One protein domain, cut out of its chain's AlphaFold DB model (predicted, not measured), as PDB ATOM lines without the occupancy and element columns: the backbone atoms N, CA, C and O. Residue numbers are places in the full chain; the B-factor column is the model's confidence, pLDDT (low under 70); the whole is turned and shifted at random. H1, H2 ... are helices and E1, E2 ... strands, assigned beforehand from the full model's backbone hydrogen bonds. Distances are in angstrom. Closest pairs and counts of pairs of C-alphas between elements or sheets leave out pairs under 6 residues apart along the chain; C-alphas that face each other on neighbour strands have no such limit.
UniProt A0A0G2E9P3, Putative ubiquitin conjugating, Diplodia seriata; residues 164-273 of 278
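AT A GLANCE: This is residues 164 to 273 of the 278 residues of the protein "Putative ubiquitin conjugating" of Diplodia seriata (UniProt A0A0G2E9P3). What does the model look like? A twisted antiparallel sheet of four strands, E1 to E4, has H4 packed across one of its faces, while the long H1 reaches the sheet with its residues 173 to 177 alone. Short H2 and H3 lie beyond one end of the strands, and the loop of residues 231 to 250 swings out past the other end. What is printed, and in what order? The printed part has 110 residues with four named helices and four named strands, H1 E1 E2 H2 H3 E3 E4 H4, of the mixed class. The sheet's order is E1 E2 E3 E4. The whole is compact, with a radius of gyration of the C-alphas of 15.0 A and spans of 43 by 31 by 27 A.

HOW THE PARTS SIT: How does the first helix stand to the sheet? H1, residues 164 to 178, only grazes the sheet; its closest C-alphas to E1, residues 182 to 186, are those of Lys 177 and Val 183, 6.9 A apart. How are the strands joined? E1 and E2, residues 195 to 202, form an antiparallel hairpin, with N 184 and O 198 2.8 A apart. E2 is antiparallel to E3, residues 223 to 230, with N 226 and O 199 at 2.7 A. E3 and E4, residues 251 to 257, form the second hairpin, with N 225 and O 255 at 2.8 A. Where are the other helices? H2, residues 203 to 206, only grazes the sheet, and H3, residues 210 to 215, is not on it. H4, residues 264 to 272, is on the sheet at a height of 9.1 A, over E2 and only just over E4, with 3 C-alphas falling on E4 and 2 on E3; it runs across the strands, at 77 degrees to E2 on the local plane. The closest C-alphas of H4 and E4 are those of Arg 253 and Ala 270, 7.1 A apart. Are the helix backbones complete? Every O i to N i+4 pair is within hydrogen-bond range in H1, H3 and H4; H2 is too short for such a pair.

IN THESE COORDINATES: Where does the first element begin? H1 begins at C-alpha 164, (210.348, 212.821, 144.391), and is 21.0 A long. How long are the strands? E1 is 13.8 A, E2 23.5 A, E3 21.8 A and E4 18.8 A long. Where does the last helix end? H4, 12.1 A long, ends at C-alpha 272, (189.776, 190.242, 135.889).

THE WHOLE: How far does it reach? The two C-alphas farthest apart are those of Glu 164 and Glu 211, 44.9 A. Is anything cut or long? The printed part has no cut, and the link from E3 to E4, 20 residues, is long. Where is confidence low? Residues 238 to 245, 247 and 273 are under 70; the mean pLDDT of the printed part is 83.0.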
ATOM      1  N   GLU A 164     210.315 212.339 145.778       79.38
ATOM      2  CA  GLU A 164     210.348 212.821 144.391       79.38
ATOM      3  C   GLU A 164     209.241 212.187 143.536       79.38
ATOM      4  O   GLU A 164     208.558 212.881 142.778       79.38
ATOM      5  N   GLN A 165     209.000 210.882 143.702       75.88
ATOM      6  CA  GLN A 165     207.923 210.173 143.008       75.88
ATOM      7  C   GLN A 165     206.542 210.638 143.470       75.88
ATOM      8  O   GLN A 165     205.638 210.762 142.648       75.88
ATOM      9  N   ARG A 166     206.382 210.960 144.760       80.38
ATOM     10  CA  ARG A 166     205.140 211.553 145.287       80.38
ATOM     11  C   ARG A 166     204.883 212.940 144.711       80.38
ATOM     12  O   ARG A 166     203.751 213.243 144.357       80.38
ATOM     13  N   ASN A 167     205.912 213.777 144.612       79.88
ATOM     14  CA  ASN A 167     205.771 215.110 144.027       79.88
ATOM     15  C   ASN A 167     205.423 215.033 142.540       79.88
ATOM     16  O   ASN A 167     204.527 215.744 142.099       79.88
ATOM     17  N   SER A 168     206.057 214.114 141.806       82.50
ATOM     18  CA  SER A 168     205.723 213.851 140.400       82.50
ATOM     19  C   SER A 168     204.268 213.398 140.264       82.50
ATOM     20  O   SER A 168     203.508 214.006 139.528       82.50
ATOM     21  N   MET A 169     203.838 212.422 141.077       84.12
ATOM     22  CA  MET A 169     202.443 211.968 141.124       84.12
ATOM     23  C   MET A 169     201.469 213.127 141.337       84.12
ATOM     24  O   MET A 169     200.489 213.246 140.612       84.12
ATOM     25  N   ARG A 170     201.732 214.003 142.313       84.38
ATOM     26  CA  ARG A 170     200.874 215.169 142.576       84.38
ATOM     27  C   ARG A 170     200.800 216.099 141.372       84.38
ATOM     28  O   ARG A 170     199.710 216.552 141.040       84.38
ATOM     29  N   GLN A 171     201.933 216.362 140.728       85.81
ATOM     30  CA  GLN A 171     201.984 217.203 139.538       85.81
ATOM     31  C   GLN A 171     201.189 216.583 138.383       85.81
ATOM     32  O   GLN A 171     200.394 217.275 137.755       85.81
ATOM     33  N   ASP A 172     201.329 215.278 138.162       86.12
ATOM     34  CA  ASP A 172     200.600 214.557 137.119       86.12
ATOM     35  C   ASP A 172     199.087 214.589 137.371       86.12
ATOM     36  O   ASP A 172     198.306 214.881 136.467       86.12
ATOM     37  N   LEU A 173     198.653 214.363 138.615       85.62
ATOM     38  CA  LEU A 173     197.234 214.432 138.972       85.62
ATOM     39  C   LEU A 173     196.677 215.856 138.887       85.62
ATOM     40  O   LEU A 173     195.530 216.029 138.480       85.62
ATOM     41  N   ALA A 174     197.473 216.869 139.237       85.50
ATOM     42  CA  ALA A 174     197.087 218.268 139.087       85.50
ATOM     43  C   ALA A 174     196.872 218.631 137.611       85.50
ATOM     44  O   ALA A 174     195.865 219.251 137.287       85.50
ATOM     45  N   LEU A 175     197.751 218.172 136.713       88.06
ATOM     46  CA  LEU A 175     197.598 218.378 135.268       88.06
ATOM     47  C   LEU A 175     196.342 217.697 134.713       88.06
ATOM     48  O   LEU A 175     195.648 218.264 133.876       88.06
ATOM     49  N   VAL A 176     196.023 216.492 135.192       86.69
ATOM     50  CA  VAL A 176     194.800 215.782 134.783       86.69
ATOM     51  C   VAL A 176     193.551 216.541 135.244       86.69
ATOM     52  O   VAL A 176     192.611 216.697 134.464       86.69
ATOM     53  N   LYS A 177     193.551 217.061 136.478       85.69
ATOM     54  CA  LYS A 177     192.456 217.889 137.003       85.69
ATOM     55  C   LYS A 177     192.305 219.203 136.226       85.69
ATOM     56  O   LYS A 177     191.189 219.545 135.848       85.69
ATOM     57  N   ASP A 178     193.410 219.894 135.947       84.06
ATOM     58  CA  ASP A 178     193.434 221.148 135.175       84.06
ATOM     59  C   ASP A 178     192.904 220.955 133.745       84.06
ATOM     60  O   ASP A 178     192.154 221.777 133.225       84.06
ATOM     61  N   ALA A 179     193.172 219.793 133.144       84.31
ATOM     62  CA  ALA A 179     192.610 219.402 131.852       84.31
ATOM     63  C   ALA A 179     191.095 219.087 131.886       84.31
ATOM     64  O   ALA A 179     190.522 218.714 130.861       84.31
ATOM     65  N   GLY A 180     190.431 219.216 133.040       81.38
ATOM     66  CA  GLY A 180     188.988 219.016 133.201       81.38
ATOM     67  C   GLY A 180     188.560 217.563 133.421       81.38
ATOM     68  O   GLY A 180     187.368 217.257 133.307       81.38
ATOM     69  N   PHE A 181     189.502 216.665 133.732       87.94
ATOM     70  CA  PHE A 181     189.211 215.271 134.068       87.94
ATOM     71  C   PHE A 181     188.979 215.109 135.574       87.94
ATOM     72  O   PHE A 181     189.673 215.685 136.411       87.94
ATOM     73  N   ARG A 182     188.021 214.252 135.931       86.94
ATOM     74  CA  ARG A 182     187.793 213.806 137.308       86.94
ATOM     75  C   ARG A 182     188.738 212.648 137.617       86.94
ATOM     76  O   ARG A 182     188.870 211.733 136.808       86.94
ATOM     77  N   VAL A 183     189.373 212.670 138.785       87.38
ATOM     78  CA  VAL A 183     190.348 211.653 139.203       87.38
ATOM     79  C   VAL A 183     189.848 210.914 140.442       87.38
ATOM     80  O   VAL A 183     189.310 211.529 141.356       87.38
ATOM     81  N   GLY A 184     190.063 209.601 140.490       84.81
ATOM     82  CA  GLY A 184     189.815 208.756 141.655       84.81
ATOM     83  C   GLY A 184     190.976 207.795 141.906       84.81
ATOM     84  O   GLY A 184     191.645 207.372 140.969       84.81
ATOM     85  N   VAL A 185     191.230 207.444 143.167       84.31
ATOM     86  CA  VAL A 185     192.268 206.478 143.557       84.31
ATOM     87  C   VAL A 185     191.619 205.355 144.363       84.31
ATOM     88  O   VAL A 185     190.788 205.607 145.233       84.31
ATOM     89  N   CYS A 186     191.992 204.110 144.079       81.50
ATOM     90  CA  CYS A 186     191.581 202.936 144.836       81.50
ATOM     91  C   CYS A 186     192.814 202.097 145.198       81.50
ATOM     92  O   CYS A 186     193.447 201.504 144.327       81.50
ATOM     93  N   GLY A 187     193.142 202.018 146.487       80.00
ATOM     94  CA  GLY A 187     194.266 201.225 146.993       80.00
ATOM     95  C   GLY A 187     195.532 202.035 147.310       80.00
ATOM     96  O   GLY A 187     195.552 203.258 147.151       80.00
ATOM     97  N   PRO A 188     196.599 201.369 147.791       79.56
ATOM     98  CA  PRO A 188     197.726 202.021 148.452       79.56
ATOM     99  C   PRO A 188     198.789 202.491 147.445       79.56
ATOM    100  O   PRO A 188     199.915 201.992 147.401       79.56
ATOM    101  N   LEU A 189     198.433 203.487 146.631       79.75
ATOM    102  CA  LEU A 189     199.240 203.972 145.503       79.75
ATOM    103  C   LEU A 189     200.662 204.424 145.912       79.75
ATOM    104  O   LEU A 189     201.616 204.251 145.156       79.75
ATOM    105  N   VAL A 190     200.814 204.943 147.135       78.75
ATOM    106  CA  VAL A 190     202.084 205.439 147.704       78.75
ATOM    107  C   VAL A 190     202.885 204.344 148.422       78.75
ATOM    108  O   VAL A 190     204.087 204.496 148.642       78.75
ATOM    109  N   GLN A 191     202.254 203.231 148.792       78.25
ATOM    110  CA  GLN A 191     202.862 202.200 149.643       78.25
ATOM    111  C   GLN A 191     203.443 201.034 148.830       78.25
ATOM    112  O   GLN A 191     203.685 199.966 149.388       78.25
ATOM    113  N   GLY A 192     203.619 201.199 147.514       70.94
ATOM    114  CA  GLY A 192     204.220 200.176 146.650       70.94
ATOM    115  C   GLY A 192     203.344 198.936 146.435       70.94
ATOM    116  O   GLY A 192     203.834 197.913 145.963       70.94
ATOM    117  N   HIS A 193     202.058 199.017 146.779       78.88
ATOM    118  CA  HIS A 193     201.088 197.931 146.651       78.88
ATOM    119  C   HIS A 193     200.204 198.111 145.405       78.88
ATOM    120  O   HIS A 193     200.138 199.220 144.863       78.88
ATOM    121  N   PRO A 194     199.503 197.049 144.956       82.38
ATOM    122  CA  PRO A 194     198.539 197.142 143.870       82.38
ATOM    123  C   PRO A 194     197.502 198.238 144.126       82.38
ATOM    124  O   PRO A 194     196.794 198.217 145.136       82.38
ATOM    125  N   ALA A 195     197.414 199.191 143.206       86.31
ATOM    126  CA  ALA A 195     196.484 200.307 143.281       86.31
ATOM    127  C   ALA A 195     195.907 200.615 141.900       86.31
ATOM    128  O   ALA A 195     196.502 200.296 140.873       86.31
ATOM    129  N   TYR A 196     194.751 201.259 141.884       87.50
ATOM    130  CA  TYR A 196     194.056 201.671 140.676       87.50
ATOM    131  C   TYR A 196     193.867 203.182 140.698       87.50
ATOM    132  O   TYR A 196     193.465 203.755 141.711       87.50
ATOM    133  N   LEU A 197     194.140 203.822 139.570       89.12
ATOM    134  CA  LEU A 197     193.816 205.214 139.310       89.12
ATOM    135  C   LEU A 197     192.692 205.251 138.280       89.12
ATOM    136  O   LEU A 197     192.738 204.550 137.273       89.12
ATOM    137  N   THR A 198     191.690 206.077 138.519       90.00
ATOM    138  CA  THR A 198     190.585 206.312 137.596       90.00
ATOM    139  C   THR A 198     190.650 207.754 137.121       90.00
ATOM    140  O   THR A 198     190.723 208.659 137.946       90.00
ATOM    141  N   SER A 199     190.610 207.979 135.814       90.44
ATOM    142  CA  SER A 199     190.479 209.300 135.200       90.44
ATOM    143  C   SER A 199     189.247 209.296 134.307       90.44
ATOM    144  O   SER A 199     189.092 208.394 133.490       90.44
ATOM    145  N   ALA A 200     188.352 210.262 134.467       90.19
ATOM    146  CA  ALA A 200     187.081 210.297 133.756       90.19
ATOM    147  C   ALA A 200     186.793 211.683 133.178       90.19
ATOM    148  O   ALA A 200     186.985 212.698 133.844       90.19
ATOM    149  N   CYS A 201     186.273 211.726 131.953       90.62
ATOM    150  CA  CYS A 201     185.810 212.953 131.310       90.62
ATOM    151  C   CYS A 201     184.448 212.724 130.660       90.62
ATOM    152  O   CYS A 201     184.179 211.654 130.113       90.62
ATOM    153  N   ARG A 202     183.572 213.728 130.739       89.50
ATOM    154  CA  ARG A 202     182.245 213.661 130.126       89.50
ATOM    155  C   ARG A 202     182.393 213.640 128.608       89.50
ATOM    156  O   ARG A 202     183.137 214.448 128.055       89.50
ATOM    157  N   ILE A 203     181.660 212.763 127.932       88.75
ATOM    158  CA  ILE A 203     181.768 212.584 126.479       88.75
ATOM    159  C   ILE A 203     181.460 213.885 125.730       88.75
ATOM    160  O   ILE A 203     182.161 214.217 124.776       88.75
ATOM    161  N   ALA A 204     180.507 214.683 126.223       87.50
ATOM    162  CA  ALA A 204     180.208 216.012 125.681       87.50
ATOM    163  C   ALA A 204     181.427 216.958 125.618       87.50
ATOM    164  O   ALA A 204     181.494 217.816 124.743       87.50
ATOM    165  N   LYS A 205     182.412 216.799 126.515       86.69
ATOM    166  CA  LYS A 205     183.613 217.652 126.582       86.69
ATOM    167  C   LYS A 205     184.731 217.206 125.631       86.69
ATOM    168  O   LYS A 205     185.717 217.917 125.486       86.69
ATOM    169  N   LEU A 206     184.585 216.057 124.965       85.88
ATOM    170  CA  LEU A 206     185.612 215.498 124.074       85.88
ATOM    171  C   LEU A 206     185.557 216.058 122.644       85.88
ATOM    172  O   LEU A 206     186.416 215.722 121.830       85.88
ATOM    173  N   GLY A 207     184.554 216.879 122.313       86.06
ATOM    174  CA  GLY A 207     184.401 217.443 120.968       86.06
ATOM    175  C   GLY A 207     184.111 216.394 119.886       86.06
ATOM    176  O   GLY A 207     184.406 216.617 118.714       86.06
ATOM    177  N   ILE A 208     183.566 215.238 120.274       87.88
ATOM    178  CA  ILE A 208     183.128 214.190 119.346       87.88
ATOM    179  C   ILE A 208     181.863 214.688 118.638       87.88
ATOM    180  O   ILE A 208     180.951 215.193 119.289       87.88
ATOM    181  N   SER A 209     181.804 214.562 117.309       90.25
ATOM    182  CA  SER A 209     180.625 214.990 116.551       90.25
ATOM    183  C   SER A 209     179.399 214.137 116.895       90.25
ATOM    184  O   SER A 209     179.533 212.983 117.314       90.25
ATOM    185  N   GLU A 210     178.194 214.673 116.699       87.50
ATOM    186  CA  GLU A 210     176.959 213.926 116.969       87.50
ATOM    187  C   GLU A 210     176.868 212.639 116.141       87.50
ATOM    188  O   GLU A 210     176.453 211.599 116.653       87.50
ATOM    189  N   GLU A 211     177.333 212.668 114.890       90.62
ATOM    190  CA  GLU A 211     177.352 211.498 114.012       90.62
ATOM    191  C   GLU A 211     178.299 210.415 114.540       90.62
ATOM    192  O   GLU A 211     177.972 209.227 114.502       90.62
ATOM    193  N   ALA A 212     179.461 210.812 115.069       90.38
ATOM    194  CA  ALA A 212     180.416 209.888 115.669       90.38
ATOM    195  C   ALA A 212     179.888 209.311 116.992       90.38
ATOM    196  O   ALA A 212     180.011 208.107 117.221       90.38
ATOM    197  N   MET A 213     179.229 210.126 117.825       90.56
ATOM    198  CA  MET A 213     178.570 209.646 119.047       90.56
ATOM    199  C   MET A 213     177.478 208.620 118.727       90.56
ATOM    200  O   MET A 213     177.433 207.564 119.354       90.56
ATOM    201  N   GLN A 214     176.652 208.869 117.706       90.25
ATOM    202  CA  GLN A 214     175.636 207.913 117.257       90.25
ATOM    203  C   GLN A 214     176.254 206.617 116.721       90.25
ATOM    204  O   GLN A 214     175.800 205.528 117.075       90.25
ATOM    205  N   ALA A 215     177.306 206.715 115.903       91.81
ATOM    206  CA  ALA A 215     177.989 205.551 115.339       91.81
ATOM    207  C   ALA A 215     178.642 204.670 116.418       91.81
ATOM    208  O   ALA A 215     178.661 203.447 116.285       91.81
ATOM    209  N   TRP A 216     179.158 205.283 117.485       90.75
ATOM    210  CA  TRP A 216     179.802 204.592 118.606       90.75
ATOM    211  C   TRP A 216     178.853 204.292 119.771       90.75
ATOM    212  O   TRP A 216     179.289 203.731 120.770       90.75
ATOM    213  N   GLN A 217     177.564 204.625 119.630       90.31
ATOM    214  CA  GLN A 217     176.531 204.444 120.657       90.31
ATOM    215  C   GLN A 217     176.877 205.122 121.991       90.31
ATOM    216  O   GLN A 217     176.548 204.618 123.062       90.31
ATOM    217  N   LEU A 218     177.540 206.275 121.918       90.25
ATOM    218  CA  LEU A 218     177.917 207.087 123.068       90.25
ATOM    219  C   LEU A 218     176.827 208.104 123.386       90.25
ATOM    220  O   LEU A 218     176.247 208.704 122.475       90.25
ATOM    221  N   ARG A 219     176.588 208.364 124.676       89.38
ATOM    222  CA  ARG A 219     175.720 209.470 125.098       89.38
ATOM    223  C   ARG A 219     176.548 210.656 125.599       89.38
ATOM    224  O   ARG A 219     177.483 210.451 126.368       89.38
ATOM    225  N   PRO A 220     176.175 211.906 125.268       86.50
ATOM    226  CA  PRO A 220     176.875 213.095 125.766       86.50
ATOM    227  C   PRO A 220     176.933 213.180 127.297       86.50
ATOM    228  O   PRO A 220     177.869 213.760 127.843       86.50
ATOM    229  N   THR A 221     175.940 212.605 127.982       87.00
ATOM    230  CA  THR A 221     175.829 212.581 129.446       87.00
ATOM    231  C   THR A 221     176.726 211.541 130.113       87.00
ATOM    232  O   THR A 221     176.955 211.643 131.315       87.00
ATOM    233  N   GLU A 222     177.232 210.562 129.363       89.94
ATOM    234  CA  GLU A 222     178.107 209.508 129.875       89.94
ATOM    235  C   GLU A 222     179.555 209.998 130.012       89.94
ATOM    236  O   GLU A 222     179.964 211.030 129.469       89.94
ATOM    237  N   TYR A 223     180.345 209.231 130.757       90.56
ATOM    238  CA  TYR A 223     181.760 209.468 130.986       90.56
ATOM    239  C   TYR A 223     182.593 208.455 130.215       90.56
ATOM    240  O   TYR A 223     182.352 207.248 130.277       90.56
ATOM    241  N   LEU A 224     183.626 208.952 129.544       91.12
ATOM    242  CA  LEU A 224     184.757 208.138 129.137       91.12
ATOM    243  C   LEU A 224     185.674 207.979 130.351       91.12
ATOM    244  O   LEU A 224     186.183 208.971 130.873       91.12
ATOM    245  N   VAL A 225     185.872 206.741 130.794       91.12
ATOM    246  CA  VAL A 225     186.661 206.395 131.977       91.12
ATOM    247  C   VAL A 225     187.906 205.622 131.555       91.12
ATOM    248  O   VAL A 225     187.821 204.585 130.898       91.12
ATOM    249  N   LEU A 226     189.065 206.119 131.967       91.56
ATOM    250  CA  LEU A 226     190.358 205.454 131.926       91.56
ATOM    251  C   LEU A 226     190.677 204.895 133.313       91.56
ATOM    252  O   LEU A 226     190.749 205.629 134.296       91.56
ATOM    253  N   LEU A 227     190.911 203.592 133.379       90.56
ATOM    254  CA  LEU A 227     191.417 202.888 134.545       90.56
ATOM    255  C   LEU A 227     192.885 202.543 134.320       90.56
ATOM    256  O   LEU A 227     193.237 201.928 133.315       90.56
ATOM    257  N   ILE A 228     193.726 202.897 135.279       89.94
ATOM    258  CA  ILE A 228     195.151 202.585 135.289       89.94
ATOM    259  C   ILE A 228     195.415 201.704 136.499       89.94
ATOM    260  O   ILE A 228     195.232 202.130 137.638       89.94
ATOM    261  N   HIS A 229     195.833 200.472 136.265       89.31
ATOM    262  CA  HIS A 229     196.263 199.561 137.310       89.31
ATOM    263  C   HIS A 229     197.775 199.676 137.491       89.31
ATOM    264  O   HIS A 229     198.527 199.561 136.529       89.31
ATOM    265  N   TYR A 230     198.206 199.875 138.732       87.94
ATOM    266  CA  TYR A 230     199.594 199.927 139.173       87.94
ATOM    267  C   TYR A 230     199.881 198.723 140.078       87.94
ATOM    268  O   TYR A 230     199.644 198.814 141.284       87.94
ATOM    269  N   PRO A 231     200.423 197.606 139.558       84.06
ATOM    270  CA  PRO A 231     200.662 196.394 140.349       84.06
ATOM    271  C   PRO A 231     201.656 196.573 141.509       84.06
ATOM    272  O   PRO A 231     201.652 195.786 142.450       84.06
ATOM    273  N   LYS A 232     202.535 197.583 141.435       81.00
ATOM    274  CA  LYS A 232     203.632 197.836 142.391       81.00
ATOM    275  C   LYS A 232     203.638 199.283 142.913       81.00
ATOM    276  O   LYS A 232     204.701 199.826 143.213       81.00
ATOM    277  N   GLY A 233     202.470 199.925 142.974       80.94
ATOM    278  CA  GLY A 233     202.323 201.339 143.339       80.94
ATOM    279  C   GLY A 233     202.703 202.319 142.222       80.94
ATOM    280  O   GLY A 233     203.058 201.915 141.110       80.94
ATOM    281  N   TYR A 234     202.594 203.620 142.511       83.38
ATOM    282  CA  TYR A 234     202.761 204.676 141.510       83.38
ATOM    283  C   TYR A 234     204.114 204.610 140.811       83.38
ATOM    284  O   TYR A 234     205.168 204.547 141.449       83.38
ATOM    285  N   ARG A 235     204.084 204.737 139.485       79.19
ATOM    286  CA  ARG A 235     205.289 204.926 138.692       79.19
ATOM    287  C   ARG A 235     205.021 205.841 137.513       79.19
ATOM    288  O   ARG A 235     204.125 205.593 136.713       79.19
ATOM    289  N   HIS A 236     205.847 206.873 137.394       77.94
ATOM    290  CA  HIS A 236     205.781 207.793 136.270       77.94
ATOM    291  C   HIS A 236     206.196 207.084 134.971       77.94
ATOM    292  O   HIS A 236     207.241 206.425 134.926       77.94
ATOM    293  N   ILE A 237     205.388 207.242 133.918       72.06
ATOM    294  CA  ILE A 237     205.537 206.535 132.636       72.06
ATOM    295  C   ILE A 237     206.883 206.812 131.949       72.06
ATOM    296  O   ILE A 237     207.430 205.939 131.284       72.06
ATOM    297  N   GLY A 238     207.477 207.987 132.188       69.31
ATOM    298  CA  GLY A 238     208.805 208.344 131.674       69.31
ATOM    299  C   GLY A 238     209.972 207.538 132.263       69.31
ATOM    300  O   GLY A 238     211.071 207.619 131.735       69.31
ATOM    301  N   HIS A 239     209.752 206.751 133.325       68.38
ATOM    302  CA  HIS A 239     210.760 205.843 133.897       68.38
ATOM    303  C   HIS A 239     210.676 204.414 133.336       68.38
ATOM    304  O   HIS A 239     211.320 203.503 133.860       68.38
ATOM    305  N   ILE A 240     209.844 204.178 132.318       67.44
ATOM    306  CA  ILE A 240     209.782 202.894 131.618       67.44
ATOM    307  C   ILE A 240     210.852 202.917 130.528       67.44
ATOM    308  O   ILE A 240     210.615 203.367 129.412       67.44
ATOM    309  N   GLU A 241     212.053 202.459 130.874       66.38
ATOM    310  CA  GLU A 241     213.188 202.421 129.944       66.38
ATOM    311  C   GLU A 241     213.073 201.274 128.924       66.38
ATOM    312  O   GLU A 241     213.630 201.362 127.830       66.38
ATOM    313  N   GLU A 242     212.328 200.209 129.250       69.88
ATOM    314  CA  GLU A 242     212.242 199.003 128.425       69.88
ATOM    315  C   GLU A 242     210.813 198.756 127.885       69.88
ATOM    316  O   GLU A 242     209.874 198.582 128.671       69.88
ATOM    317  N   PRO A 243     210.615 198.669 126.550       61.47
ATOM    318  CA  PRO A 243     209.305 198.482 125.908       61.47
ATOM    319  C   PRO A 243     208.569 197.180 126.247       61.47
ATOM    320  O   PRO A 243     207.433 196.994 125.823       61.47
ATOM    321  N   THR A 244     209.200 196.252 126.962       63.12
ATOM    322  CA  THR A 244     208.595 194.999 127.440       63.12
ATOM    323  C   THR A 244     208.236 195.034 128.921       63.12
ATOM    324  O   THR A 244     207.412 194.231 129.349       63.12
ATOM    325  N   ALA A 245     208.782 195.978 129.694       65.38
ATOM    326  CA  ALA A 245     208.581 196.044 131.141       65.38
ATOM    327  C   ALA A 245     207.238 196.685 131.545       65.38
ATOM    328  O   ALA A 245     206.756 196.443 132.648       65.38
ATOM    329  N   TRP A 246     206.595 197.456 130.656       70.94
ATOM    330  CA  TRP A 246     205.343 198.160 130.971       70.94
ATOM    331  C   TRP A 246     204.208 197.232 131.410       70.94
ATOM    332  O   TRP A 246     203.491 197.601 132.329       70.94
ATOM    333  N   LYS A 247     204.084 196.023 130.839       68.44
ATOM    334  CA  LYS A 247     203.016 195.068 131.200       68.44
ATOM    335  C   LYS A 247     203.072 194.615 132.661       68.44
ATOM    336  O   LYS A 247     202.036 194.325 133.248       68.44
ATOM    337  N   ASP A 248     204.265 194.605 133.253       71.19
ATOM    338  CA  ASP A 248     204.470 194.262 134.665       71.19
ATOM    339  C   ASP A 248     204.417 195.497 135.584       71.19
ATOM    340  O   ASP A 248     204.506 195.376 136.812       71.19
ATOM    341  N   MET A 249     204.328 196.696 135.001       76.00
ATOM    342  CA  MET A 249     204.424 197.982 135.698       76.00
ATOM    343  C   MET A 249     203.101 198.741 135.710       76.00
ATOM    344  O   MET A 249     202.843 199.454 136.678       76.00
ATOM    345  N   LEU A 250     202.290 198.605 134.660       85.56
ATOM    346  CA  LEU A 250     201.000 199.257 134.527       85.56
ATOM    347  C   LEU A 250     200.098 198.562 133.494       85.56
ATOM    348  O   LEU A 250     200.571 198.021 132.497       85.56
ATOM    349  N   ASP A 251     198.791 198.585 133.736       87.00
ATOM    350  CA  ASP A 251     197.776 198.107 132.789       87.00
ATOM    351  C   ASP A 251     196.683 199.168 132.628       87.00
ATOM    352  O   ASP A 251     196.320 199.851 133.587       87.00
ATOM    353  N   PHE A 252     196.168 199.320 131.411       88.44
ATOM    354  CA  PHE A 252     195.184 200.339 131.062       88.44
ATOM    355  C   PHE A 252     193.891 199.689 130.591       88.44
ATOM    356  O   PHE A 252     193.892 198.823 129.715       88.44
ATOM    357  N   ARG A 253     192.764 200.171 131.105       89.25
ATOM    358  CA  ARG A 253     191.433 199.840 130.589       89.25
ATOM    359  C   ARG A 253     190.675 201.122 130.314       89.25
ATOM    360  O   ARG A 253     190.737 202.065 131.092       89.25
ATOM    361  N   PHE A 254     189.946 201.137 129.211       89.06
ATOM    362  CA  PHE A 254     189.066 202.237 128.853       89.06
ATOM    363  C   PHE A 254     187.649 201.698 128.782       89.06
ATOM    364  O   PHE A 254     187.428 200.581 128.313       89.06
ATOM    365  N   GLY A 255     186.698 202.487 129.250       88.50
ATOM    366  CA  GLY A 255     185.295 202.124 129.233       88.50
ATOM    367  C   GLY A 255     184.411 203.353 129.230       88.50
ATOM    368  O   GLY A 255     184.865 204.475 129.452       88.50
ATOM    369  N   VAL A 256     183.134 203.115 128.975       88.50
ATOM    370  CA  VAL A 256     182.088 204.124 129.094       88.50
ATOM    371  C   VAL A 256     181.271 203.783 130.326       88.50
ATOM    372  O   VAL A 256     180.937 202.619 130.544       88.50
ATOM    373  N   SER A 257     180.979 204.787 131.141       85.25
ATOM    374  CA  SER A 257     180.183 204.630 132.353       85.25
ATOM    375  C   SER A 257     179.201 205.784 132.488       85.25
ATOM    376  O   SER A 257     179.491 206.917 132.104       85.25
ATOM    377  N   SER A 258     178.040 205.515 133.077       83.56
ATOM    378  CA  SER A 258     177.099 206.564 133.477       83.56
ATOM    379  C   SER A 258     177.593 207.369 134.685       83.56
ATOM    380  O   SER A 258     177.076 208.450 134.940       83.56
ATOM    381  N   SER A 259     178.587 206.860 135.423       80.12
ATOM    382  CA  SER A 259     179.225 207.529 136.561       80.12
ATOM    383  C   SER A 259     180.709 207.769 136.291       80.12
ATOM    384  O   SER A 259     181.400 206.910 135.741       80.12
ATOM    385  N   TYR A 260     181.223 208.912 136.747       77.31
ATOM    386  CA  TYR A 260     182.647 209.242 136.654       77.31
ATOM    387  C   TYR A 260     183.535 208.354 137.545       77.31
ATOM    388  O   TYR A 260     184.728 208.224 137.277       77.31
ATOM    389  N   LYS A 261     182.972 207.751 138.603       78.81
ATOM    390  CA  LYS A 261     183.689 206.886 139.548       78.81
ATOM    391  C   LYS A 261     183.082 205.481 139.504       78.81
ATOM    392  O   LYS A 261     182.037 205.263 140.121       78.81
ATOM    393  N   PRO A 262     183.691 204.532 138.771       78.38
ATOM    394  CA  PRO A 262     183.261 203.143 138.820       78.38
ATOM    395  C   PRO A 262     183.501 202.564 140.217       78.38
ATOM    396  O   PRO A 262     184.438 202.941 140.928       78.38
ATOM    397  N   SER A 263     182.640 201.638 140.615       80.75
ATOM    398  CA  SER A 263     182.758 200.909 141.871       80.75
ATOM    399  C   SER A 263     184.024 200.049 141.898       80.75
ATOM    400  O   SER A 263     184.537 199.603 140.869       80.75
ATOM    401  N   ARG A 264     184.523 199.749 143.102       77.50
ATOM    402  CA  ARG A 264     185.693 198.871 143.276       77.50
ATOM    403  C   ARG A 264     185.492 197.511 142.596       77.50
ATOM    404  O   ARG A 264     186.429 196.980 142.006       77.50
ATOM    405  N   SER A 265     184.278 196.974 142.659       79.50
ATOM    406  CA  SER A 265     183.887 195.717 142.022       79.50
ATOM    407  C   SER A 265     184.025 195.784 140.500       79.50
ATOM    408  O   SER A 265     184.615 194.887 139.904       79.50
ATOM    409  N   GLU A 266     183.552 196.870 139.881       81.25
ATOM    410  CA  GLU A 266     183.664 197.100 138.434       81.25
ATOM    411  C   GLU A 266     185.116 197.275 137.995       81.25
ATOM    412  O   GLU A 266     185.514 196.725 136.971       81.25
ATOM    413  N   ILE A 267     185.930 197.981 138.788       82.94
ATOM    414  CA  ILE A 267     187.366 198.131 138.521       82.94
ATOM    415  C   ILE A 267     188.042 196.758 138.531       82.94
ATOM    416  O   ILE A 267     188.711 196.393 137.567       82.94
ATOM    417  N   ILE A 268     187.839 195.965 139.588       81.50
ATOM    418  CA  ILE A 268     188.425 194.621 139.690       81.50
ATOM    419  C   ILE A 268     187.950 193.748 138.527       81.50
ATOM    420  O   ILE A 268     188.760 193.066 137.906       81.50
ATOM    421  N   GLN A 269     186.661 193.794 138.187       83.81
ATOM    422  CA  GLN A 269     186.106 193.029 137.076       83.81
ATOM    423  C   GLN A 269     186.708 193.444 135.724       83.81
ATOM    424  O   GLN A 269     187.028 192.575 134.909       83.81
ATOM    425  N   ALA A 270     186.929 194.742 135.494       84.00
ATOM    426  CA  ALA A 270     187.533 195.255 134.263       84.00
ATOM    427  C   ALA A 270     188.945 194.694 134.018       84.00
ATOM    428  O   ALA A 270     189.321 194.456 132.870       84.00
ATOM    429  N   PHE A 271     189.701 194.429 135.088       82.75
ATOM    430  CA  PHE A 271     191.024 193.799 135.012       82.75
ATOM    431  C   PHE A 271     190.989 192.267 135.145       82.75
ATOM    432  O   PHE A 271     191.884 191.598 134.634       82.75
ATOM    433  N   ALA A 272     189.954 191.692 135.765       78.44
ATOM    434  CA  ALA A 272     189.776 190.242 135.889       78.44
ATOM    435  C   ALA A 272     189.291 189.582 134.589       78.44
ATOM    436  O   ALA A 272     189.569 188.409 134.355       78.44
ATOM    437  N   THR A 273     188.598 190.328 133.724       63.75
ATOM    438  CA  THR A 273     188.097 189.835 132.427       63.75
ATOM    439  C   THR A 273     189.211 189.820 131.369       63.75
ATOM    440  O   THR A 273     189.046 190.309 130.249       63.75
TER     441      THR A 273